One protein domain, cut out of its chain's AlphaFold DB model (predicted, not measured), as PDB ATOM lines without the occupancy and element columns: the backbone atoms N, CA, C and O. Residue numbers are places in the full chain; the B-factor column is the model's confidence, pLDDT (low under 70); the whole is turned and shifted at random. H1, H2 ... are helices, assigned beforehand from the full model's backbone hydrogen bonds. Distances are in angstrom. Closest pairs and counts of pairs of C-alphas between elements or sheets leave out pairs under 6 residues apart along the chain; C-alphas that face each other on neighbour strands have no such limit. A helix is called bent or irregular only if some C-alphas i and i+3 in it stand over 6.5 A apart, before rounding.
ATOM      1  N   GLY A 339     185.433 156.259 181.949       60.25
ATOM      2  CA  GLY A 339     185.274 155.301 180.849       60.25
ATOM      3  C   GLY A 339     183.936 155.421 180.104       60.25
ATOM      4  O   GLY A 339     183.886 155.210 178.894       60.25
ATOM      5  N   SER A 340     182.856 155.824 180.784       68.06
ATOM      6  CA  SER A 340     181.553 156.081 180.149       68.06
ATOM      7  C   SER A 340     181.613 157.284 179.203       68.06
ATOM      8  O   SER A 340     181.057 157.245 178.104       68.06
ATOM      9  N   VAL A 341     182.353 158.332 179.586       73.81
ATOM     10  CA  VAL A 341     182.525 159.535 178.759       73.81
ATOM     11  C   VAL A 341     183.360 159.230 177.521       73.81
ATOM     12  O   VAL A 341     182.920 159.553 176.422       73.81
ATOM     13  N   ALA A 342     184.502 158.552 177.661       73.31
ATOM     14  CA  ALA A 342     185.331 158.167 176.515       73.31
ATOM     15  C   ALA A 342     184.553 157.309 175.499       73.31
ATOM     16  O   ALA A 342     184.591 157.576 174.298       73.31
ATOM     17  N   ASN A 343     183.762 156.341 175.977       71.50
ATOM     18  CA  ASN A 343     182.901 155.527 175.115       71.50
ATOM     19  C   ASN A 343     181.805 156.353 174.433       71.50
ATOM     20  O   ASN A 343     181.527 156.154 173.253       71.50
ATOM     21  N   ARG A 344     181.199 157.310 175.147       79.94
ATOM     22  CA  ARG A 344     180.190 158.204 174.569       79.94
ATOM     23  C   ARG A 344     180.779 159.127 173.505       79.94
ATOM     24  O   ARG A 344     180.141 159.319 172.475       79.94
ATOM     25  N   LEU A 345     181.968 159.679 173.744       83.50
ATOM     26  CA  LEU A 345     182.691 160.496 172.768       83.50
ATOM     27  C   LEU A 345     183.011 159.678 171.521       83.50
ATOM     28  O   LEU A 345     182.697 160.114 170.417       83.50
ATOM     29  N   ARG A 346     183.544 158.465 171.702       75.75
ATOM     30  CA  ARG A 346     183.832 157.548 170.600       75.75
ATOM     31  C   ARG A 346     182.577 157.254 169.776       75.75
ATOM     32  O   ARG A 346     182.605 157.469 168.573       75.75
ATOM     33  N   ALA A 347     181.464 156.905 170.421       75.00
ATOM     34  CA  ALA A 347     180.196 156.635 169.740       75.00
ATOM     35  C   ALA A 347     179.643 157.849 168.965       75.00
ATOM     36  O   ALA A 347     179.073 157.690 167.887       75.00
ATOM     37  N   LEU A 348     179.792 159.070 169.496       82.06
ATOM     38  CA  LEU A 348     179.372 160.291 168.796       82.06
ATOM     39  C   LEU A 348     180.220 160.537 167.548       82.06
ATOM     40  O   LEU A 348     179.669 160.801 166.482       82.06
ATOM     41  N   ILE A 349     181.540 160.401 167.661       78.62
ATOM     42  CA  ILE A 349     182.459 160.576 166.530       78.62
ATOM     43  C   ILE A 349     182.241 159.475 165.487       78.62
ATOM     44  O   ILE A 349     182.160 159.773 164.300       78.62
ATOM     45  N   GLU A 350     182.055 158.222 165.914       69.81
ATOM     46  CA  GLU A 350     181.695 157.091 165.045       69.81
ATOM     47  C   GLU A 350     180.404 157.334 164.266       69.81
ATOM     48  O   GLU A 350     180.310 156.960 163.102       69.81
ATOM     49  N   ALA A 351     179.437 158.018 164.870       70.69
ATOM     50  CA  ALA A 351     178.192 158.394 164.217       70.69
ATOM     51  C   ALA A 351     178.283 159.695 163.383       70.69
ATOM     52  O   ALA A 351     177.276 160.130 162.819       70.69
ATOM     53  N   GLY A 352     179.462 160.324 163.284       71.69
ATOM     54  CA  GLY A 352     179.677 161.571 162.539       71.69
ATOM     55  C   GLY A 352     179.206 162.838 163.267       71.69
ATOM     56  O   GLY A 352     179.044 163.884 162.641       71.69
ATOM     57  N   PHE A 353     178.976 162.762 164.579       79.06
ATOM     58  CA  PHE A 353     178.579 163.875 165.451       79.06
ATOM     59  C   PHE A 353     179.797 164.466 166.181       79.06
ATOM     60  O   PHE A 353     179.890 164.469 167.412       79.06
ATOM     61  N   ALA A 354     180.785 164.917 165.405       83.69
ATOM     62  CA  ALA A 354     182.060 165.423 165.917       83.69
ATOM     63  C   ALA A 354     181.911 166.703 166.764       83.69
ATOM     64  O   ALA A 354     182.565 166.846 167.798       83.69
ATOM     65  N   LEU A 355     181.016 167.615 166.373       85.38
ATOM     66  CA  LEU A 355     180.765 168.854 167.116       85.38
ATOM     67  C   LEU A 355     180.045 168.571 168.440       85.38
ATOM     68  O   LEU A 355     180.395 169.135 169.476       85.38
ATOM     69  N   GLU A 356     179.096 167.637 168.447       86.69
ATOM     70  CA  GLU A 356     178.441 167.161 169.665       86.69
ATOM     71  C   GLU A 356     179.437 166.459 170.592       86.69
ATOM     72  O   GLU A 356     179.383 166.652 171.809       86.69
ATOM     73  N   ALA A 357     180.383 165.691 170.040       88.31
ATOM     74  CA  ALA A 357     181.468 165.104 170.819       88.31
ATOM     75  C   ALA A 357     182.322 166.193 171.490       88.31
ATOM     76  O   ALA A 357     182.610 166.092 172.682       88.31
ATOM     77  N   ILE A 358     182.648 167.283 170.785       89.25
ATOM     78  CA  ILE A 358     183.350 168.443 171.361       89.25
ATOM     79  C   ILE A 358     182.543 169.087 172.496       89.25
ATOM     80  O   ILE A 358     183.111 169.422 173.536       89.25
ATOM     81  N   VAL A 359     181.221 169.226 172.348       88.00
ATOM     82  CA  VAL A 359     180.351 169.767 173.407       88.00
ATOM     83  C   VAL A 359     180.381 168.878 174.654       88.00
ATOM     84  O   VAL A 359     180.547 169.389 175.765       88.00
ATOM     85  N   VAL A 360     180.257 167.559 174.481       87.94
ATOM     86  CA  VAL A 360     180.309 166.587 175.586       87.94
ATOM     87  C   VAL A 360     181.682 166.592 176.254       87.94
ATOM     88  O   VAL A 360     181.766 166.620 177.483       87.94
ATOM     89  N   ALA A 361     182.757 166.628 175.466       88.75
ATOM     90  CA  ALA A 361     184.117 166.700 175.981       88.75
ATOM     91  C   ALA A 361     184.340 167.993 176.771       88.75
ATOM     92  O   ALA A 361     184.915 167.950 177.854       88.75
ATOM     93  N   ASN A 362     183.853 169.138 176.285       88.62
ATOM     94  CA  ASN A 362     183.948 170.402 177.011       88.62
ATOM     95  C   ASN A 362     183.253 170.331 178.377       88.62
ATOM     96  O   ASN A 362     183.851 170.697 179.384       88.62
ATOM     97  N   ALA A 363     182.011 169.836 178.416       85.38
ATOM     98  CA  ALA A 363     181.250 169.702 179.658       85.38
ATOM     99  C   ALA A 363     181.961 168.785 180.665       85.38
ATOM    100  O   ALA A 363     182.043 169.095 181.851       85.38
ATOM    101  N   TYR A 364     182.527 167.680 180.182       84.56
ATOM    102  CA  TYR A 364     183.334 166.784 181.000       84.56
ATOM    103  C   TYR A 364     184.580 167.474 181.567       84.56
ATOM    104  O   TYR A 364     184.824 167.439 182.772       84.56
ATOM    105  N   ASN A 365     185.349 168.136 180.706       84.38
ATOM    106  CA  ASN A 365     186.586 168.808 181.083       84.38
ATOM    107  C   ASN A 365     186.346 169.965 182.063       84.38
ATOM    108  O   ASN A 365     187.167 170.194 182.948       84.38
ATOM    109  N   GLU A 366     185.210 170.656 181.962       83.38
ATOM    110  CA  GLU A 366     184.799 171.667 182.937       83.38
ATOM    111  C   GLU A 366     184.616 171.084 184.337       83.38
ATOM    112  O   GLU A 366     185.146 171.637 185.302       83.38
ATOM    113  N   VAL A 367     183.924 169.948 184.443       81.69
ATOM    114  CA  VAL A 367     183.761 169.254 185.724       81.69
ATOM    115  C   VAL A 367     185.120 168.805 186.254       81.69
ATOM    116  O   VAL A 367     185.448 169.110 187.395       81.69
ATOM    117  N   VAL A 368     185.951 168.161 185.429       82.12
ATOM    118  CA  VAL A 368     187.276 167.679 185.854       82.12
ATOM    119  C   VAL A 368     188.155 168.822 186.366       82.12
ATOM    120  O   VAL A 368     188.716 168.713 187.454       82.12
ATOM    121  N   CYS A 369     188.260 169.936 185.635       84.88
ATOM    122  CA  CYS A 369     189.067 171.073 186.082       84.88
ATOM    123  C   CYS A 369     188.556 171.648 187.410       84.88
ATOM    124  O   CYS A 369     189.358 171.962 188.288       84.88
ATOM    125  N   ARG A 370     187.235 171.770 187.577       82.25
ATOM    126  CA  ARG A 370     186.628 172.268 188.817       82.25
ATOM    127  C   ARG A 370     186.919 171.346 190.001       82.25
ATOM    128  O   ARG A 370     187.318 171.832 191.055       82.25
ATOM    129  N   GLU A 371     186.767 170.040 189.813       80.69
ATOM    130  CA  GLU A 371     187.021 169.034 190.848       80.69
ATOM    131  C   GLU A 371     188.502 168.979 191.242       80.69
ATOM    132  O   GLU A 371     188.808 168.893 192.426       80.69
ATOM    133  N   ILE A 372     189.438 169.111 190.292       82.38
ATOM    134  CA  ILE A 372     190.875 169.172 190.619       82.38
ATOM    135  C   ILE A 372     191.183 170.413 191.466       82.38
ATOM    136  O   ILE A 372     191.889 170.305 192.469       82.38
ATOM    137  N   VAL A 373     190.649 171.588 191.107       81.19
ATOM    138  CA  VAL A 373     190.839 172.806 191.917       81.19
ATOM    139  C   VAL A 373     190.259 172.611 193.319       81.19
ATOM    140  O   VAL A 373     190.939 172.902 194.302       81.19
ATOM    141  N   ALA A 374     189.040 172.076 193.427       78.81
ATOM    142  CA  ALA A 374     188.401 171.800 194.710       78.81
ATOM    143  C   ALA A 374     189.215 170.807 195.559       78.81
ATOM    144  O   ALA A 374     189.406 171.047 196.751       78.81
ATOM    145  N   ALA A 375     189.756 169.748 194.948       79.00
ATOM    146  CA  ALA A 375     190.603 168.761 195.614       79.00
ATOM    147  C   ALA A 375     191.883 169.398 196.175       79.00
ATOM    148  O   ALA A 375     192.181 169.230 197.358       79.00
ATOM    149  N   ILE A 376     192.587 170.212 195.378       78.00
ATOM    150  CA  ILE A 376     193.789 170.934 195.827       78.00
ATOM    151  C   ILE A 376     193.463 171.850 197.016       78.00
ATOM    152  O   ILE A 376     194.215 171.898 197.987       78.00
ATOM    153  N   VAL A 377     192.327 172.550 196.961       75.50
ATOM    154  CA  VAL A 377     191.889 173.479 198.013       75.50
ATOM    155  C   VAL A 377     191.445 172.753 199.288       75.50
ATOM    156  O   VAL A 377     191.704 173.240 200.389       75.50
ATOM    157  N   SER A 378     190.832 171.575 199.162       72.75
ATOM    158  CA  SER A 378     190.307 170.783 200.285       72.75
ATOM    159  C   SER A 378     191.373 170.219 201.234       72.75
ATOM    160  O   SER A 378     191.040 169.761 202.325       72.75
ATOM    161  N   HIS A 379     192.653 170.284 200.856       68.06
ATOM    162  CA  HIS A 379     193.769 169.843 201.695       68.06
ATOM    163  C   HIS A 379     194.020 170.715 202.934       68.06
ATOM    164  O   HIS A 379     194.762 170.301 203.822       68.06
ATOM    165  N   ASP A 380     193.418 171.900 203.018       67.44
ATOM    166  CA  ASP A 380     193.507 172.764 204.191       67.44
ATOM    167  C   ASP A 380     192.266 172.603 205.087       67.44
ATOM    168  O   ASP A 380     191.128 172.781 204.650       67.44
ATOM    169  N   GLN A 381     192.491 172.274 206.364       58.19
ATOM    170  CA  GLN A 381     191.445 171.988 207.355       58.19
ATOM    171  C   GLN A 381     190.494 173.179 207.604       58.19
ATOM    172  O   GLN A 381     189.399 172.975 208.125       58.19
ATOM    173  N   GLY A 382     190.865 174.402 207.201       60.78
ATOM    174  CA  GLY A 382     190.014 175.600 207.249       60.78
ATOM    175  C   GLY A 382     189.358 176.005 205.919       60.78
ATOM    176  O   GLY A 382     188.724 177.054 205.851       60.78
ATOM    177  N   ALA A 383     189.508 175.226 204.843       63.00
ATOM    178  CA  ALA A 383     189.226 175.689 203.481       63.00
ATOM    179  C   ALA A 383     187.814 175.407 202.941       63.00
ATOM    180  O   ALA A 383     187.593 175.549 201.741       63.00
ATOM    181  N   MET A 384     186.836 175.062 203.787       66.50
ATOM    182  CA  MET A 384     185.461 174.764 203.340       66.50
ATOM    183  C   MET A 384     184.857 175.906 202.495       66.50
ATOM    184  O   MET A 384     184.221 175.656 201.470       66.50
ATOM    185  N   GLU A 385     185.108 177.162 202.875       66.69
ATOM    186  CA  GLU A 385     184.668 178.345 202.120       66.69
ATOM    187  C   GLU A 385     185.359 178.460 200.753       66.69
ATOM    188  O   GLU A 385     184.706 178.763 199.754       66.69
ATOM    189  N   TRP A 386     186.654 178.142 200.676       66.75
ATOM    190  CA  TRP A 386     187.433 178.163 199.436       66.75
ATOM    191  C   TRP A 386     187.054 177.012 198.498       66.75
ATOM    192  O   TRP A 386     186.983 177.212 197.286       66.75
ATOM    193  N   VAL A 387     186.746 175.828 199.040       67.81
ATOM    194  CA  VAL A 387     186.196 174.703 198.271       67.81
ATOM    195  C   VAL A 387     184.861 175.122 197.656       67.81
ATOM    196  O   VAL A 387     184.701 175.051 196.439       67.81
ATOM    197  N   LEU A 388     183.935 175.664 198.452       68.19
ATOM    198  CA  LEU A 388     182.645 176.153 197.953       68.19
ATOM    199  C   LEU A 388     182.805 177.273 196.912       68.19
ATOM    200  O   LEU A 388     182.132 177.244 195.881       68.19
ATOM    201  N   ALA A 389     183.705 178.232 197.131       70.06
ATOM    202  CA  ALA A 389     184.008 179.283 196.162       70.06
ATOM    203  C   ALA A 389     184.577 178.714 194.850       70.06
ATOM    204  O   ALA A 389     184.142 179.111 193.770       70.06
ATOM    205  N   SER A 390     185.468 177.720 194.929       69.00
ATOM    206  CA  SER A 390     186.064 177.079 193.752       69.00
ATOM    207  C   SER A 390     185.038 176.364 192.866       69.00
ATOM    208  O   SER A 390     185.160 176.381 191.641       69.00
ATOM    209  N   THR A 391     183.963 175.824 193.458       69.38
ATOM    210  CA  THR A 391     182.880 175.175 192.699       69.38
ATOM    211  C   THR A 391     182.024 176.152 191.888       69.38
ATOM    212  O   THR A 391     181.325 175.734 190.964       69.38
ATOM    213  N   LYS A 392     182.088 177.453 192.205       73.19
ATOM    214  CA  LYS A 392     181.370 178.523 191.494       73.19
ATOM    215  C   LYS A 392     182.161 179.088 190.315       73.19
ATOM    216  O   LYS A 392     181.625 179.901 189.566       73.19
ATOM    217  N   PHE A 393     183.420 178.688 190.140       72.56
ATOM    218  CA  PHE A 393     184.217 179.147 189.012       72.56
ATOM    219  C   PHE A 393     183.766 178.507 187.699       72.56
ATOM    220  O   PHE A 393     183.532 177.297 187.595       72.56
ATOM    221  N   GLY A 394     183.658 179.364 186.682       70.50
ATOM    222  CA  GLY A 394     183.493 178.939 185.303       70.50
ATOM    223  C   GLY A 394     184.759 178.268 184.775       70.50
ATOM    224  O   GLY A 394     185.859 178.468 185.297       70.50
ATOM    225  N   TYR A 395     184.586 177.502 183.702       78.12
ATOM    226  CA  TYR A 395     185.628 176.715 183.048       78.12
ATOM    227  C   TYR A 395     186.971 177.451 182.859       78.12
ATOM    228  O   TYR A 395     188.007 176.948 183.297       78.12
ATOM    229  N   ASP A 396     186.965 178.647 182.254       78.06
ATOM    230  CA  ASP A 396     188.201 179.392 181.967       78.06
ATOM    231  C   ASP A 396     188.979 179.727 183.240       78.06
ATOM    232  O   ASP A 396     190.200 179.580 183.281       78.06
ATOM    233  N   ARG A 397     188.264 180.086 184.312       80.06
ATOM    234  CA  ARG A 397     188.887 180.433 185.586       80.06
ATOM    235  C   ARG A 397     189.487 179.208 186.266       80.06
ATOM    236  O   ARG A 397     190.618 179.275 186.734       80.06
ATOM    237  N   SER A 398     188.773 178.082 186.288       82.81
ATOM    238  CA  SER A 398     189.312 176.825 186.823       82.81
ATOM    239  C   SER A 398     190.540 176.357 186.035       82.81
ATOM    240  O   SER A 398     191.529 175.951 186.639       82.81
ATOM    241  N   ARG A 399     190.527 176.471 184.700       86.19
ATOM    242  CA  ARG A 399     191.683 176.140 183.851       86.19
ATOM    243  C   ARG A 399     192.890 177.035 184.150       86.19
ATOM    244  O   ARG A 399     193.998 176.523 184.271       86.19
ATOM    245  N   GLU A 400     192.695 178.349 184.254       82.38
ATOM    246  CA  GLU A 400     193.768 179.306 184.573       82.38
ATOM    247  C   GLU A 400     194.410 179.022 185.932       82.38
ATOM    248  O   GLU A 400     195.636 178.983 186.035       82.38
ATOM    249  N   LEU A 401     193.591 178.764 186.957       82.12
ATOM    250  CA  LEU A 401     194.075 178.397 188.288       82.12
ATOM    251  C   LEU A 401     194.956 177.142 188.235       82.12
ATOM    252  O   LEU A 401     196.028 177.119 188.838       82.12
ATOM    253  N   LEU A 402     194.548 176.124 187.468       83.88
ATOM    254  CA  LEU A 402     195.343 174.907 187.283       83.88
ATOM    255  C   LEU A 402     196.646 175.170 186.529       83.88
ATOM    256  O   LEU A 402     197.694 174.711 186.973       83.88
ATOM    257  N   LEU A 403     196.611 175.929 185.429       84.50
ATOM    258  CA  LEU A 403     197.815 176.275 184.662       84.50
ATOM    259  C   LEU A 403     198.865 176.979 185.532       84.50
ATOM    260  O   LEU A 403     200.045 176.650 185.445       84.50
ATOM    261  N   ASN A 404     198.434 177.889 186.406       78.94
ATOM    262  CA  ASN A 404     199.326 178.636 187.296       78.94
ATOM    263  C   ASN A 404     199.878 177.790 188.457       78.94
ATOM    264  O   ASN A 404     200.957 178.077 188.988       78.94
ATOM    265  N   ALA A 405     199.142 176.752 188.854       77.12
ATOM    266  CA  ALA A 405     199.535 175.823 189.906       77.12
ATOM    267  C   ALA A 405     200.428 174.678 189.387       77.12
ATOM    268  O   ALA A 405     201.248 174.148 190.130       77.12
ATOM    269  N   ILE A 406     200.329 174.304 188.108       78.56
ATOM    270  CA  ILE A 406     201.062 173.161 187.528       78.56
ATOM    271  C   ILE A 406     202.585 173.310 187.573       78.56
ATOM    272  O   ILE A 406     203.296 172.308 187.597       78.56
ATOM    273  N   ASP A 407     203.109 174.534 187.652       76.94
ATOM    274  CA  ASP A 407     204.546 174.768 187.817       76.94
ATOM    275  C   ASP A 407     205.140 174.136 189.079       76.94
ATOM    276  O   ASP A 407     206.348 173.904 189.122       76.94
ATOM    277  N   CYS A 408     204.309 173.832 190.072       73.38
ATOM    278  CA  CYS A 408     204.723 173.179 191.303       73.38
ATOM    279  C   CYS A 408     204.928 171.659 191.139       73.38
ATOM    280  O   CYS A 408     205.486 171.033 192.036       73.38
ATOM    281  N   ILE A 409     204.497 171.045 190.027       76.31
ATOM    282  CA  ILE A 409     204.683 169.607 189.771       76.31
ATOM    283  C   ILE A 409     206.180 169.322 189.530       76.31
ATOM    284  O   ILE A 409     206.747 169.886 188.591       76.31
ATOM    285  N   PRO A 410     206.835 168.461 190.338       68.12
ATOM    286  CA  PRO A 410     208.282 168.238 190.245       68.12
ATOM    287  C   PRO A 410     208.718 167.493 188.978       68.12
ATOM    288  O   PRO A 410     209.813 167.725 188.470       68.12
ATOM    289  N   ASP A 411     207.877 166.583 188.486       76.88
ATOM    290  CA  ASP A 411     208.162 165.776 187.302       76.88
ATOM    291  C   ASP A 411     207.888 166.584 186.022       76.88
ATOM    292  O   ASP A 411     206.753 166.976 185.735       76.88
ATOM    293  N   ALA A 412     208.947 166.835 185.246       74.50
ATOM    294  CA  ALA A 412     208.879 167.631 184.026       74.50
ATOM    295  C   ALA A 412     208.030 166.976 182.921       74.50
ATOM    296  O   ALA A 412     207.378 167.693 182.158       74.50
ATOM    297  N   SER A 413     208.003 165.641 182.854       74.50
ATOM    298  CA  SER A 413     207.199 164.886 181.891       74.50
ATOM    299  C   SER A 413     205.714 165.044 182.215       74.50
ATOM    300  O   SER A 413     204.955 165.567 181.394       74.50
ATOM    301  N   HIS A 414     205.322 164.755 183.459       75.12
ATOM    302  CA  HIS A 414     203.947 164.930 183.939       75.12
ATOM    303  C   HIS A 414     203.464 166.378 183.811       75.12
ATOM    304  O   HIS A 414     202.335 166.642 183.388       75.12
ATOM    305  N   LYS A 415     204.330 167.342 184.139       81.00
ATOM    306  CA  LYS A 415     204.046 168.763 183.942       81.00
ATOM    307  C   LYS A 415     203.754 169.067 182.472       81.00
ATOM    308  O   LYS A 415     202.758 169.726 182.172       81.00
ATOM    309  N   SER A 416     204.603 168.603 181.555       81.31
ATOM    310  CA  SER A 416     204.454 168.879 180.123       81.31
ATOM    311  C   SER A 416     203.154 168.305 179.543       81.31
ATOM    312  O   SER A 416     202.461 169.009 178.805       81.31
ATOM    313  N   GLU A 417     202.770 167.092 179.950       80.75
ATOM    314  CA  GLU A 417     201.549 166.413 179.505       80.75
ATOM    315  C   GLU A 417     200.286 167.133 180.005       80.75
ATOM    316  O   GLU A 417     199.379 167.416 179.220       80.75
ATOM    317  N   LEU A 418     200.253 167.547 181.279       80.50
ATOM    318  CA  LEU A 418     199.136 168.324 181.837       80.50
ATOM    319  C   LEU A 418     199.005 169.711 181.204       80.50
ATOM    320  O   LEU A 418     197.889 170.155 180.924       80.50
ATOM    321  N   VAL A 419     200.123 170.399 180.947       85.31
ATOM    322  CA  VAL A 419     200.107 171.687 180.234       85.31
ATOM    323  C   VAL A 419     199.571 171.505 178.816       85.31
ATOM    324  O   VAL A 419     198.745 172.306 178.373       85.31
ATOM    325  N   ALA A 420     200.024 170.472 178.099       83.56
ATOM    326  CA  ALA A 420     199.549 170.171 176.754       83.56
ATOM    327  C   ALA A 420     198.043 169.877 176.753       83.56
ATOM    328  O   ALA A 420     197.307 170.460 175.953       83.56
ATOM    329  N   TRP A 421     197.572 169.064 177.701       85.19
ATOM    330  CA  TRP A 421     196.155 168.776 177.873       85.19
ATOM    331  C   TRP A 421     195.345 170.049 178.148       85.19
ATOM    332  O   TRP A 421     194.444 170.360 177.375       85.19
ATOM    333  N   LEU A 422     195.690 170.854 179.160       85.62
ATOM    334  CA  LEU A 422     194.947 172.083 179.482       85.62
ATOM    335  C   LEU A 422     194.940 173.102 178.334       85.62
ATOM    336  O   LEU A 422     193.924 173.764 178.111       85.62
ATOM    337  N   LYS A 423     196.040 173.220 177.577       84.31
ATOM    338  CA  LYS A 423     196.084 174.048 176.360       84.31
ATOM    339  C   LYS A 423     195.130 173.525 175.288       84.31
ATOM    340  O   LYS A 423     194.422 174.316 174.667       84.31
ATOM    341  N   ASN A 424     195.076 172.210 175.102       84.88
ATOM    342  CA  ASN A 424     194.152 171.569 174.176       84.88
ATOM    343  C   ASN A 424     192.682 171.829 174.567       84.88
ATOM    344  O   ASN A 424     191.857 172.160 173.713       84.88
ATOM    345  N   LEU A 425     192.362 171.818 175.868       83.12
ATOM    346  CA  LEU A 425     191.014 172.134 176.358       83.12
ATOM    347  C   LEU A 425     190.553 173.546 175.971       83.12
ATOM    348  O   LEU A 425     189.381 173.740 175.651       83.12
ATOM    349  N   ALA A 426     191.454 174.533 175.957       83.56
ATOM    350  CA  ALA A 426     191.106 175.889 175.527       83.56
ATOM    351  C   ALA A 426     190.630 175.923 174.062       83.56
ATOM    352  O   ALA A 426     189.748 176.705 173.702       83.56
ATOM    353  N   SER A 427     191.181 175.045 173.221       85.94
ATOM    354  CA  SER A 427     190.743 174.881 171.837       85.94
ATOM    355  C   SER A 427     189.386 174.165 171.753       85.94
ATOM    356  O   SER A 427     188.493 174.648 171.057       85.94
ATOM    357  N   VAL A 428     189.161 173.109 172.550       86.69
ATOM    358  CA  VAL A 428     187.840 172.453 172.710       86.69
ATOM    359  C   VAL A 428     186.758 173.472 173.078       86.69
ATOM    360  O   VAL A 428     185.713 173.526 172.430       86.69
ATOM    361  N   TYR A 429     187.027 174.331 174.062       86.19
ATOM    362  CA  TYR A 429     186.099 175.376 174.491       86.19
ATOM    363  C   TYR A 429     185.800 176.392 173.383       86.19
ATOM    364  O   TYR A 429     184.640 176.743 173.156       86.19
ATOM    365  N   ARG A 430     186.827 176.825 172.638       86.56
ATOM    366  CA  ARG A 430     186.668 177.743 171.500       86.56
ATOM    367  C   ARG A 430     185.725 177.168 170.443       86.56
ATOM    368  O   ARG A 430     184.795 177.858 170.027       86.56
ATOM    369  N   HIS A 431     185.934 175.914 170.039       86.56
ATOM    370  CA  HIS A 431     185.091 175.253 169.039       86.56
ATOM    371  C   HIS A 431     183.681 174.983 169.566       86.56
ATOM    372  O   HIS A 431     182.708 175.253 168.864       86.56
ATOM    373  N   ARG A 432     183.547 174.569 170.833       87.62
ATOM    374  CA  ARG A 432     182.244 174.438 171.497       87.62
ATOM    375  C   ARG A 432     181.468 175.751 171.471       87.62
ATOM    376  O   ARG A 432     180.284 175.738 171.156       87.62
ATOM    377  N   ASN A 433     182.095 176.879 171.812       85.81
ATOM    378  CA  ASN A 433     181.422 178.179 171.832       85.81
ATOM    379  C   ASN A 433     181.054 178.659 170.427       85.81
ATOM    380  O   ASN A 433     179.955 179.175 170.233       85.81
ATOM    381  N   ALA A 434     181.938 178.462 169.448       84.75
ATOM    382  CA  ALA A 434     181.642 178.769 168.054       84.75
ATOM    383  C   ALA A 434     180.431 177.967 167.544       84.75
ATOM    384  O   ALA A 434     179.542 178.536 166.909       84.75
ATOM    385  N   TYR A 435     180.348 176.679 167.890       85.25
ATOM    386  CA  TYR A 435     179.210 175.832 167.545       85.25
ATOM    387  C   TYR A 435     177.936 176.236 168.299       85.25
ATOM    388  O   TYR A 435     176.911 176.504 167.683       85.25
ATOM    389  N   ALA A 436     178.000 176.373 169.623       82.88
ATOM    390  CA  ALA A 436     176.826 176.648 170.451       82.88
ATOM    391  C   ALA A 436     176.210 178.038 170.208       82.88
ATOM    392  O   ALA A 436     174.993 178.184 170.289       82.88
ATOM    393  N   HIS A 437     177.030 179.059 169.935       81.75
ATOM    394  CA  HIS A 437     176.558 180.444 169.814       81.75
ATOM    395  C   HIS A 437     176.419 180.933 168.375       81.75
ATOM    396  O   HIS A 437     175.666 181.872 168.131       81.75
ATOM    397  N   ALA A 438     177.145 180.335 167.432       80.25
ATOM    398  CA  ALA A 438     177.150 180.782 166.043       80.25
ATOM    399  C   ALA A 438     176.896 179.652 165.038       80.25
ATOM    400  O   ALA A 438     176.991 179.911 163.840       80.25
ATOM    401  N   LEU A 439     176.604 178.426 165.505       78.94
ATOM    402  CA  LEU A 439     176.449 177.230 164.668       78.94
ATOM    403  C   LEU A 439     177.604 177.091 163.668       78.94
ATOM    404  O   LEU A 439     177.413 176.752 162.509       78.94
ATOM    405  N   LYS A 440     178.826 177.404 164.110       77.94
ATOM    406  CA  LYS A 440     180.032 177.265 163.292       77.94
ATOM    407  C   LYS A 440     180.669 175.906 163.546       77.94
ATOM    408  O   LYS A 440     180.869 175.528 164.699       77.94
ATOM    409  N   SER A 441     181.034 175.215 162.472       71.81
ATOM    410  CA  SER A 441     181.925 174.054 162.543       71.81
ATOM    411  C   SER A 441     183.363 174.471 162.879       71.81
ATOM    412  O   SER A 441     183.698 175.662 162.845       71.81
ATOM    413  N   ILE A 442     184.219 173.486 163.166       69.69
ATOM    414  CA  ILE A 442     185.660 173.654 163.411       69.69
ATOM    415  C   ILE A 442     186.318 174.384 162.229       69.69
ATOM    416  O   ILE A 442     187.067 175.333 162.452       69.69
ATOM    417  N   ASN A 443     185.882 174.058 161.005       65.69
ATOM    418  CA  ASN A 443     186.345 174.643 159.743       65.69
ATOM    419  C   ASN A 443     185.424 175.716 159.147       65.69
ATOM    420  O   ASN A 443     185.535 176.052 157.972       65.69
ATOM    421  N   HIS A 444     184.506 176.276 159.942       59.31
ATOM    422  CA  HIS A 444     183.539 177.300 159.515       59.31
ATOM    423  C   HIS A 444     182.514 176.872 158.444       59.31
ATOM    424  O   HIS A 444     181.647 177.673 158.100       59.31
ATOM    425  N   GLU A 445     182.538 175.616 157.998       57.72
ATOM    426  CA  GLU A 445     181.552 175.008 157.096       57.72
ATOM    427  C   GLU A 445     180.738 173.963 157.873       57.72
ATOM    428  O   GLU A 445     181.304 173.056 158.472       57.72
ATOM    429  N   LEU A 446     179.410 174.113 157.922       53.19
ATOM    430  CA  LEU A 446     178.491 173.275 158.718       53.19
ATOM    431  C   LEU A 446     178.356 171.824 158.224       53.19
ATOM    432  O   LEU A 446     177.635 171.035 158.839       53.19
ATOM    433  N   ASP A 447     179.024 171.476 157.128       56.72
ATOM    434  CA  ASP A 447     178.946 170.144 156.559       56.72
ATOM    435  C   ASP A 447     179.728 169.127 157.395       56.72
ATOM    436  O   ASP A 447     180.780 169.412 157.977       56.72
ATOM    437  N   LYS A 448     179.196 167.901 157.433       63.84
ATOM    438  CA  LYS A 448     179.857 166.715 157.987       63.84
ATOM    439  C   LYS A 448     181.026 166.309 157.079       63.84
ATOM    440  O   LYS A 448     180.958 165.283 156.417       63.84
ATOM    441  N   SER A 449     182.062 167.137 157.003       69.56
ATOM    442  CA  SER A 449     183.291 166.829 156.267       69.56
ATOM    443  C   SER A 449     184.181 165.888 157.073       69.56
ATOM    444  O   SER A 449     184.216 165.962 158.310       69.56
ATOM    445  N   VAL A 450     184.943 165.025 156.391       75.25
ATOM    446  CA  VAL A 450     185.944 164.176 157.056       75.25
ATOM    447  C   VAL A 450     186.994 165.040 157.750       75.25
ATOM    448  O   VAL A 450     187.392 164.713 158.863       75.25
ATOM    449  N   ASP A 451     187.347 166.198 157.184       75.56
ATOM    450  CA  ASP A 451     188.268 167.157 157.808       75.56
ATOM    451  C   ASP A 451     187.781 167.632 159.190       75.56
ATOM    452  O   ASP A 451     188.552 167.638 160.150       75.56
ATOM    453  N   THR A 452     186.486 167.947 159.337       76.25
ATOM    454  CA  THR A 452     185.908 168.329 160.641       76.25
ATOM    455  C   THR A 452     186.000 167.183 161.649       76.25
ATOM    456  O   THR A 452     186.321 167.395 162.820       76.25
ATOM    457  N   VAL A 453     185.722 165.955 161.208       78.44
ATOM    458  CA  VAL A 453     185.806 164.766 162.062       78.44
ATOM    459  C   VAL A 453     187.254 164.496 162.470       78.44
ATOM    460  O   VAL A 453     187.516 164.267 163.649       78.44
ATOM    461  N   ARG A 454     188.206 164.619 161.543       77.38
ATOM    462  CA  ARG A 454     189.636 164.421 161.794       77.38
ATOM    463  C   ARG A 454     190.198 165.446 162.770       77.38
ATOM    464  O   ARG A 454     190.946 165.093 163.679       77.38
ATOM    465  N   GLU A 455     189.826 166.712 162.620       79.00
ATOM    466  CA  GLU A 455     190.227 167.758 163.561       79.00
ATOM    467  C   GLU A 455     189.628 167.534 164.947       79.00
ATOM    468  O   GLU A 455     190.339 167.665 165.944       79.00
ATOM    469  N   ALA A 456     188.357 167.127 165.032       82.25
ATOM    470  CA  ALA A 456     187.743 166.756 166.302       82.25
ATOM    471  C   ALA A 456     188.442 165.550 166.942       82.25
ATOM    472  O   ALA A 456     188.692 165.561 168.142       82.25
ATOM    473  N   GLU A 457     188.791 164.527 166.163       80.38
ATOM    474  CA  GLU A 457     189.540 163.363 166.638       80.38
ATOM    475  C   GLU A 457     190.921 163.747 167.160       80.38
ATOM    476  O   GLU A 457     191.288 163.321 168.250       80.38
ATOM    477  N   MET A 458     191.666 164.587 166.436       80.94
ATOM    478  CA  MET A 458     192.962 165.097 166.893       80.94
ATOM    479  C   MET A 458     192.826 165.903 168.185       80.94
ATOM    480  O   MET A 458     193.611 165.728 169.117       80.94
ATOM    481  N   LEU A 459     191.806 166.754 168.259       83.38
ATOM    482  CA  LEU A 459     191.515 167.573 169.428       83.38
ATOM    483  C   LEU A 459     191.097 166.720 170.634       83.38
ATOM    484  O   LEU A 459     191.427 167.032 171.774       83.38
ATOM    485  N   LEU A 460     190.381 165.625 170.404       86.31
ATOM    486  CA  LEU A 460     189.883 164.728 171.447       86.31
ATOM    487  C   LEU A 460     190.785 163.510 171.672       86.31
ATOM    488  O   LEU A 460     190.479 162.686 172.533       86.31
ATOM    489  N   ARG A 461     191.915 163.416 170.965       81.94
ATOM    490  CA  ARG A 461     192.854 162.292 171.013       81.94
ATOM    491  C   ARG A 461     193.259 161.887 172.438       81.94
ATOM    492  O   ARG A 461     193.126 160.699 172.725       81.94
ATOM    493  N   PRO A 462     193.572 162.813 173.374       77.88
ATOM    494  CA  PRO A 462     193.904 162.436 174.754       77.88
ATOM    495  C   PRO A 462     192.771 161.716 175.509       77.88
ATOM    496  O   PRO A 462     192.997 161.079 176.534       77.88
ATOM    497  N   LEU A 463     191.523 161.845 175.044       77.56
ATOM    498  CA  LEU A 463     190.354 161.168 175.611       77.56
ATOM    499  C   LEU A 463     189.964 159.895 174.844       77.56
ATOM    500  O   LEU A 463     189.291 159.037 175.412       77.56
ATOM    501  N   LEU A 464     190.339 159.782 173.567       76.31
ATOM    502  CA  LEU A 464     189.903 158.706 172.670       76.31
ATOM    503  C   LEU A 464     190.935 157.587 172.521       76.31
ATOM    504  O   LEU A 464     190.536 156.420 172.411       76.31
ATOM    505  N   ASP A 465     192.223 157.935 172.499       73.56
ATOM    506  CA  ASP A 465     193.329 156.983 172.409       73.56
ATOM    507  C   ASP A 465     193.493 156.247 173.741       73.56
ATOM    508  O   ASP A 465     193.568 156.868 174.795       73.56
ATOM    509  N   VAL A 466     193.527 154.915 173.709       64.06
ATOM    510  CA  VAL A 466     193.487 154.090 174.928       64.06
ATOM    511  C   VAL A 466     194.731 154.290 175.800       64.06
ATOM    512  O   VAL A 466     194.620 154.291 177.028       64.06
ATOM    513  N   PHE A 467     195.903 154.483 175.195       62.47
ATOM    514  CA  PHE A 467     197.161 154.615 175.926       62.47
ATOM    515  C   PHE A 467     197.338 156.030 176.477       62.47
ATOM    516  O   PHE A 467     197.672 156.190 177.653       62.47
ATOM    517  N   GLU A 468     197.069 157.054 175.664       68.25
ATOM    518  CA  GLU A 468     197.073 158.450 176.113       68.25
ATOM    519  C   GLU A 468     195.992 158.688 177.171       68.25
ATOM    520  O   GLU A 468     196.271 159.295 178.204       68.25
ATOM    521  N   ASN A 469     194.790 158.133 176.981       70.81
ATOM    522  CA  ASN A 469     193.722 158.207 177.970       70.81
ATOM    523  C   ASN A 469     194.122 157.525 179.277       70.81
ATOM    524  O   ASN A 469     193.922 158.105 180.338       70.81
ATOM    525  N   GLY A 470     194.719 156.332 179.225       66.81
ATOM    526  CA  GLY A 470     195.179 155.627 180.421       66.81
ATOM    527  C   GLY A 470     196.183 156.444 181.240       66.81
ATOM    528  O   GLY A 470     196.027 156.559 182.458       66.81
ATOM    529  N   ARG A 471     197.171 157.062 180.575       71.06
ATOM    530  CA  ARG A 471     198.157 157.943 181.226       71.06
ATOM    531  C   ARG A 471     197.504 159.193 181.811       71.06
ATOM    532  O   ARG A 471     197.586 159.411 183.020       71.06
ATOM    533  N   LEU A 472     196.774 159.947 180.989       74.12
ATOM    534  CA  LEU A 472     196.103 161.181 181.397       74.12
ATOM    535  C   LEU A 472     195.113 160.944 182.547       74.12
ATOM    536  O   LEU A 472     195.090 161.701 183.517       74.12
ATOM    537  N   MET A 473     194.300 159.888 182.468       73.62
ATOM    538  CA  MET A 473     193.323 159.556 183.508       73.62
ATOM    539  C   MET A 473     194.000 159.089 184.793       73.62
ATOM    540  O   MET A 473     193.549 159.463 185.874       73.62
ATOM    541  N   GLY A 474     195.101 158.336 184.691       70.69
ATOM    542  CA  GLY A 474     195.938 158.006 185.841       70.69
ATOM    543  C   GLY A 474     196.419 159.267 186.556       70.69
ATOM    544  O   GLY A 474     196.263 159.385 187.769       70.69
ATOM    545  N   MET A 475     196.906 160.255 185.805       75.00
ATOM    546  CA  MET A 475     197.343 161.533 186.368       75.00
ATOM    547  C   MET A 475     196.192 162.314 187.005       75.00
ATOM    548  O   MET A 475     196.304 162.729 188.155       75.00
ATOM    549  N   ILE A 476     195.061 162.473 186.308       78.25
ATOM    550  CA  ILE A 476     193.870 163.164 186.835       78.25
ATOM    551  C   ILE A 476     193.389 162.508 188.132       78.25
ATOM    552  O   ILE A 476     193.100 163.203 189.103       78.25
ATOM    553  N   GLN A 477     193.330 161.177 188.184       75.81
ATOM    554  CA  GLN A 477     192.900 160.460 189.382       75.81
ATOM    555  C   GLN A 477     193.840 160.725 190.562       75.81
ATOM    556  O   GLN A 477     193.368 160.969 191.670       75.81
ATOM    557  N   GLN A 478     195.150 160.722 190.326       73.56
ATOM    558  CA  GLN A 478     196.161 161.011 191.346       73.56
ATOM    559  C   GLN A 478     196.078 162.470 191.839       73.56
ATOM    560  O   GLN A 478     196.260 162.715 193.032       73.56
ATOM    561  N   LEU A 479     195.741 163.424 190.957       76.06
ATOM    562  CA  LEU A 479     195.453 164.816 191.327       76.06
ATOM    563  C   LEU A 479     194.195 164.922 192.205       76.06
ATOM    564  O   LEU A 479     194.216 165.614 193.218       76.06
ATOM    565  N   LEU A 480     193.119 164.216 191.844       75.06
ATOM    566  CA  LEU A 480     191.837 164.247 192.561       75.06
ATOM    567  C   LEU A 480     191.915 163.627 193.960       75.06
ATOM    568  O   LEU A 480     191.282 164.128 194.884       75.06
ATOM    569  N   ILE A 481     192.681 162.545 194.131       72.25
ATOM    570  CA  ILE A 481     192.878 161.911 195.447       72.25
ATOM    571  C   ILE A 481     193.992 162.575 196.264       72.25
ATOM    572  O   ILE A 481     194.233 162.172 197.400       72.25
ATOM    573  N   GLY A 482     194.701 163.548 195.684       64.62
ATOM    574  CA  GLY A 482     195.816 164.214 196.342       64.62
ATOM    575  C   GLY A 482     196.960 163.257 196.670       64.62
ATOM    576  O   GLY A 482     197.481 163.284 197.784       64.62
ATOM    577  N   SER A 483     197.367 162.404 195.730       65.44
ATOM    578  CA  SER A 483     198.464 161.448 195.933       65.44
ATOM    579  C   SER A 483     199.833 162.121 195.993       65.44
ATOM    580  O   SER A 483     200.070 163.150 195.357       65.44
ATOM    581  N   GLU A 484     200.744 161.575 196.799       62.94
ATOM    582  CA  GLU A 484     202.134 162.046 196.897       62.94
ATOM    583  C   GLU A 484     203.038 161.520 195.773       62.94
ATOM    584  O   GLU A 484     204.126 162.055 195.585       62.94
ATOM    585  N   GLU A 485     202.574 160.541 194.986       59.25
ATOM    586  CA  GLU A 485     203.333 159.969 193.861       59.25
ATOM    587  C   GLU A 485     203.570 160.977 192.724       59.25
ATOM    588  O   GLU A 485     204.580 160.892 192.031       59.25
ATOM    589  N   ILE A 486     202.658 161.939 192.530       55.03
ATOM    590  CA  ILE A 486     202.741 162.945 191.453       55.03
ATOM    591  C   ILE A 486     202.959 164.357 192.006       55.03
ATOM    592  O   ILE A 486     203.700 165.146 191.418       55.03
ATOM    593  N   ILE A 487     202.345 164.692 193.144       63.06
ATOM    594  CA  ILE A 487     202.503 166.003 193.775       63.06
ATOM    595  C   ILE A 487     203.043 165.814 195.192       63.06
ATOM    596  O   ILE A 487     202.318 165.404 196.098       63.06
ATOM    597  N   SER A 488     204.313 166.172 195.399       65.44
ATOM    598  CA  SER A 488     204.903 166.214 196.743       65.44
ATOM    599  C   SER A 488     204.083 167.109 197.684       65.44
ATOM    600  O   SER A 488     203.470 168.083 197.245       65.44
ATOM    601  N   HIS A 489     204.108 166.846 198.994       68.88
ATOM    602  CA  HIS A 489     203.437 167.705 199.981       68.88
ATOM    603  C   HIS A 489     203.824 169.189 199.822       68.88
ATOM    604  O   HIS A 489     202.970 170.069 199.853       68.88
ATOM    605  N   LYS A 490     205.110 169.467 199.563       71.94
ATOM    606  CA  LYS A 490     205.624 170.819 199.289       71.94
ATOM    607  C   LYS A 490     204.950 171.454 198.069       71.94
ATOM    608  O   LYS A 490     204.510 172.598 198.140       71.94
ATOM    609  N   ALA A 491     204.844 170.700 196.978       69.88
ATOM    610  CA  ALA A 491     204.189 171.149 195.759       69.88
ATOM    611  C   ALA A 491     202.693 171.421 195.984       69.88
ATOM    612  O   ALA A 491     202.201 172.450 195.537       69.88
ATOM    613  N   LYS A 492     201.984 170.584 196.754       71.19
ATOM    614  CA  LYS A 492     200.568 170.817 197.106       71.19
ATOM    615  C   LYS A 492     200.370 172.116 197.884       71.19
ATOM    616  O   LYS A 492     199.475 172.888 197.553       71.19
ATOM    617  N   THR A 493     201.206 172.380 198.891       75.25
ATOM    618  CA  THR A 493     201.137 173.626 199.673       75.25
ATOM    619  C   THR A 493     201.391 174.856 198.799       75.25
ATOM    620  O   THR A 493     200.709 175.869 198.946       75.25
ATOM    621  N   GLU A 494     202.330 174.771 197.856       77.06
ATOM    622  CA  GLU A 494     202.631 175.869 196.933       77.06
ATOM    623  C   GLU A 494     201.498 176.099 195.915       77.06
ATOM    624  O   GLU A 494     201.082 177.241 195.709       77.06
ATOM    625  N   MET A 495     200.929 175.023 195.356       77.62
ATOM    626  CA  MET A 495     199.738 175.083 194.495       77.62
ATOM    627  C   MET A 495     198.567 175.751 195.214       77.62
ATOM    628  O   MET A 495     197.915 176.632 194.654       77.62
ATOM    629  N   LEU A 496     198.325 175.366 196.471       78.00
ATOM    630  CA  LEU A 496     197.286 175.952 197.308       78.00
ATOM    631  C   LEU A 496     197.505 177.455 197.526       78.00
ATOM    632  O   LEU A 496     196.551 178.222 197.394       78.00
ATOM    633  N   SER A 497     198.737 177.883 197.835       80.62
ATOM    634  CA  SER A 497     199.064 179.307 198.022       80.62
ATOM    635  C   SER A 497     198.750 180.111 196.766       80.62
ATOM    636  O   SER A 497     198.013 181.094 196.830       80.62
ATOM    637  N   ARG A 498     199.213 179.638 195.601       80.12
ATOM    638  CA  ARG A 498     198.988 180.311 194.312       80.12
ATOM    639  C   ARG A 498     197.506 180.404 193.957       80.12
ATOM    640  O   ARG A 498     197.046 181.450 193.503       80.12
ATOM    641  N   ILE A 499     196.746 179.328 194.176       77.62
ATOM    642  CA  ILE A 499     195.299 179.326 193.924       77.62
ATOM    643  C   ILE A 499     194.607 180.338 194.845       77.62
ATOM    644  O   ILE A 499     193.834 181.161 194.358       77.62
ATOM    645  N   LYS A 500     194.920 180.349 196.147       76.50
ATOM    646  CA  LYS A 500     194.333 181.299 197.108       76.50
ATOM    647  C   LYS A 500     194.660 182.753 196.777       76.50
ATOM    648  O   LYS A 500     193.747 183.573 196.744       76.50
ATOM    649  N   GLU A 501     195.919 183.071 196.477       81.00
ATOM    650  CA  GLU A 501     196.345 184.420 196.070       81.00
ATOM    651  C   GLU A 501     195.525 184.934 194.879       81.00
ATOM    652  O   GLU A 501     195.050 186.071 194.873       81.00
ATOM    653  N   GLN A 502     195.281 184.071 193.891       75.75
ATOM    654  CA  GLN A 502     194.503 184.428 192.707       75.75
ATOM    655  C   GLN A 502     192.996 184.505 192.963       75.75
ATOM    656  O   GLN A 502     192.311 185.315 192.331       75.75
ATOM    657  N   MET A 503     192.455 183.685 193.866       74.25
ATOM    658  CA  MET A 503     191.053 183.787 194.273       74.25
ATOM    659  C   MET A 503     190.798 185.097 195.033       74.25
ATOM    660  O   MET A 503     189.842 185.801 194.714       74.25
ATOM    661  N   VAL A 504     191.697 185.482 195.945       77.75
ATOM    662  CA  VAL A 504     191.636 186.761 196.675       77.75
ATOM    663  C   VAL A 504     191.739 187.951 195.718       77.75
ATOM    664  O   VAL A 504     190.927 188.871 195.789       77.75
ATOM    665  N   ALA A 505     192.687 187.926 194.775       71.25
ATOM    666  CA  ALA A 505     192.835 188.991 193.779       71.25
ATOM    667  C   ALA A 505     191.561 189.196 192.932       71.25
ATOM    668  O   ALA A 505     191.224 190.329 192.581       71.25
ATOM    669  N   ALA A 506     190.828 188.117 192.640       64.56
ATOM    670  CA  ALA A 506     189.571 188.178 191.900       64.56
ATOM    671  C   ALA A 506     188.407 188.750 192.728       64.56
ATOM    672  O   ALA A 506     187.633 189.549 192.206       64.56
ATOM    673  N   GLU A 507     188.291 188.408 194.016       60.25
ATOM    674  CA  GLU A 507     187.255 188.980 194.892       60.25
ATOM    675  C   GLU A 507     187.434 190.491 195.113       60.25
ATOM    676  O   GLU A 507     186.446 191.224 195.212       60.25
ATOM    677  N   VAL A 508     188.678 190.984 195.119       50.84
ATOM    678  CA  VAL A 508     188.977 192.425 195.207       50.84
ATOM    679  C   VAL A 508     188.485 193.183 193.963       50.84
ATOM    680  O   VAL A 508     187.987 194.302 194.090       50.84
ATOM    681  N   HIS A 509     188.551 192.577 192.773       42.25
ATOM    682  CA  HIS A 509     188.054 193.190 191.531       42.25
ATOM    683  C   HIS A 509     186.519 193.220 191.439       42.25
ATOM    684  O   HIS A 509     185.966 194.152 190.868       42.25
ATOM    685  N   VAL A 510     185.812 192.258 192.040       41.50
ATOM    686  CA  VAL A 510     184.333 192.226 192.031       41.50
ATOM    687  C   VAL A 510     183.720 193.238 193.009       41.50
ATOM    688  O   VAL A 510     182.587 193.660 192.818       41.50
ATOM    689  N   ARG A 511     184.450 193.653 194.054       37.06
ATOM    690  CA  ARG A 511     183.985 194.667 195.025       37.06
ATOM    691  C   ARG A 511     184.352 196.112 194.660       37.06
ATOM    692  O   ARG A 511     183.986 197.019 195.402       37.06
ATOM    693  N   SER A 512     185.110 196.319 193.583       36.78
ATOM    694  CA  SER A 512     185.613 197.636 193.153       36.78
ATOM    695  C   SER A 512     185.044 198.129 191.816       36.78
ATOM    696  O   SER A 512     185.394 199.230 191.391       36.78
TER     697      SER A 512
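AT A GLANCE: This is residues 339 to 512 of the 513 residues of an uncharacterized protein of Pseudorhodobacter antarcticus (UniProt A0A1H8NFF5). The long helix H2 runs through the core, with H1 and H6 side by side with it at its first end and H3 folded back along its last end. H5 crosses over H2 with H4 alongside, H7 follows on from H6, and H8 stands across the last end of H2, its residues 505 to 510 sticking out with the tail to 512. The 174 printed residues hold eight named helices, H1 to H8 in chain order, and no named strand; the class is all helix. The whole is compact, with a radius of gyration of the C-alphas of 17.2 A and spans of 51 by 42 by 25 A.

HOW THE PARTS SIT: H1, residues 339 to 350, and H2, residues 354 to 378, form a helical hairpin at 21 degrees, closest at the C-alphas of Leu 345 and Ala 357, 5.2 A. H2 is the hub, touching seven helices. H3, residues 384 to 391, makes a hairpin with residues 370 to 378 of H2, the C-alphas of Ala 374 and Val 387 being closest at 5.1 A. H4, residues 395 to 408, touches H2 at a steep tilt of 54 degrees, closest at Glu 366 and Tyr 395, C-alphas 5.1 A apart. H5, residues 412 to 438, forms a hairpin with H4 at 11 degrees, closest at the C-alphas of Ile 406 and Lys 415, 6.4 A. H5 touches H2 at a steep tilt of 50 degrees, closest at the C-alphas of Val 359 and Arg 432, 5.4 A. H6, residues 450 to 464, makes a bundle, helices side by side, with H1 and H2; its closest C-alphas to H1 are Leu 463 and Ala 342, 5.9 A. H7, residues 466 to 480, touches H6 only at the corner, and H2 with the C-alphas of Leu 480 and Ile 372 closest, 5.4 A. H8, residues 489 to 510, is about perpendicular to H2 at 74 degrees and touches H4, closest at the C-alphas of Met 495 and Ala 405, 4.7 A. H7 and H8 are apart. Every O i to N i+4 pair is within hydrogen-bond range in H1, H2, H3, H7 and H8, against 8 of 10 in H4, 22 of 23 in H5 and 9 of 11 in H6.

IN THESE COORDINATES: H1 begins at C-alpha 339 (185.274, 155.301, 180.849). H2 measures 35.7 A, H5 38.8 A and H8 32.1 A. H6 is irregular, with C-alphas 459 and 462 7.8 A apart, and H4 only just, with C-alphas 404 and 407 6.52 A apart. H8 ends at C-alpha 510 (184.333, 192.226, 192.031).

THE WHOLE: The C-alphas of Gln 381 and Asp 447 are farthest apart, 52.3 A. The printed part has no cut; the link from H5 to H6 is long, 11 residues. Mean pLDDT of the printed part is 75.0, and residues under 70 include 379 to 388, 442 to 449, 482 to 489 and 506 to 512.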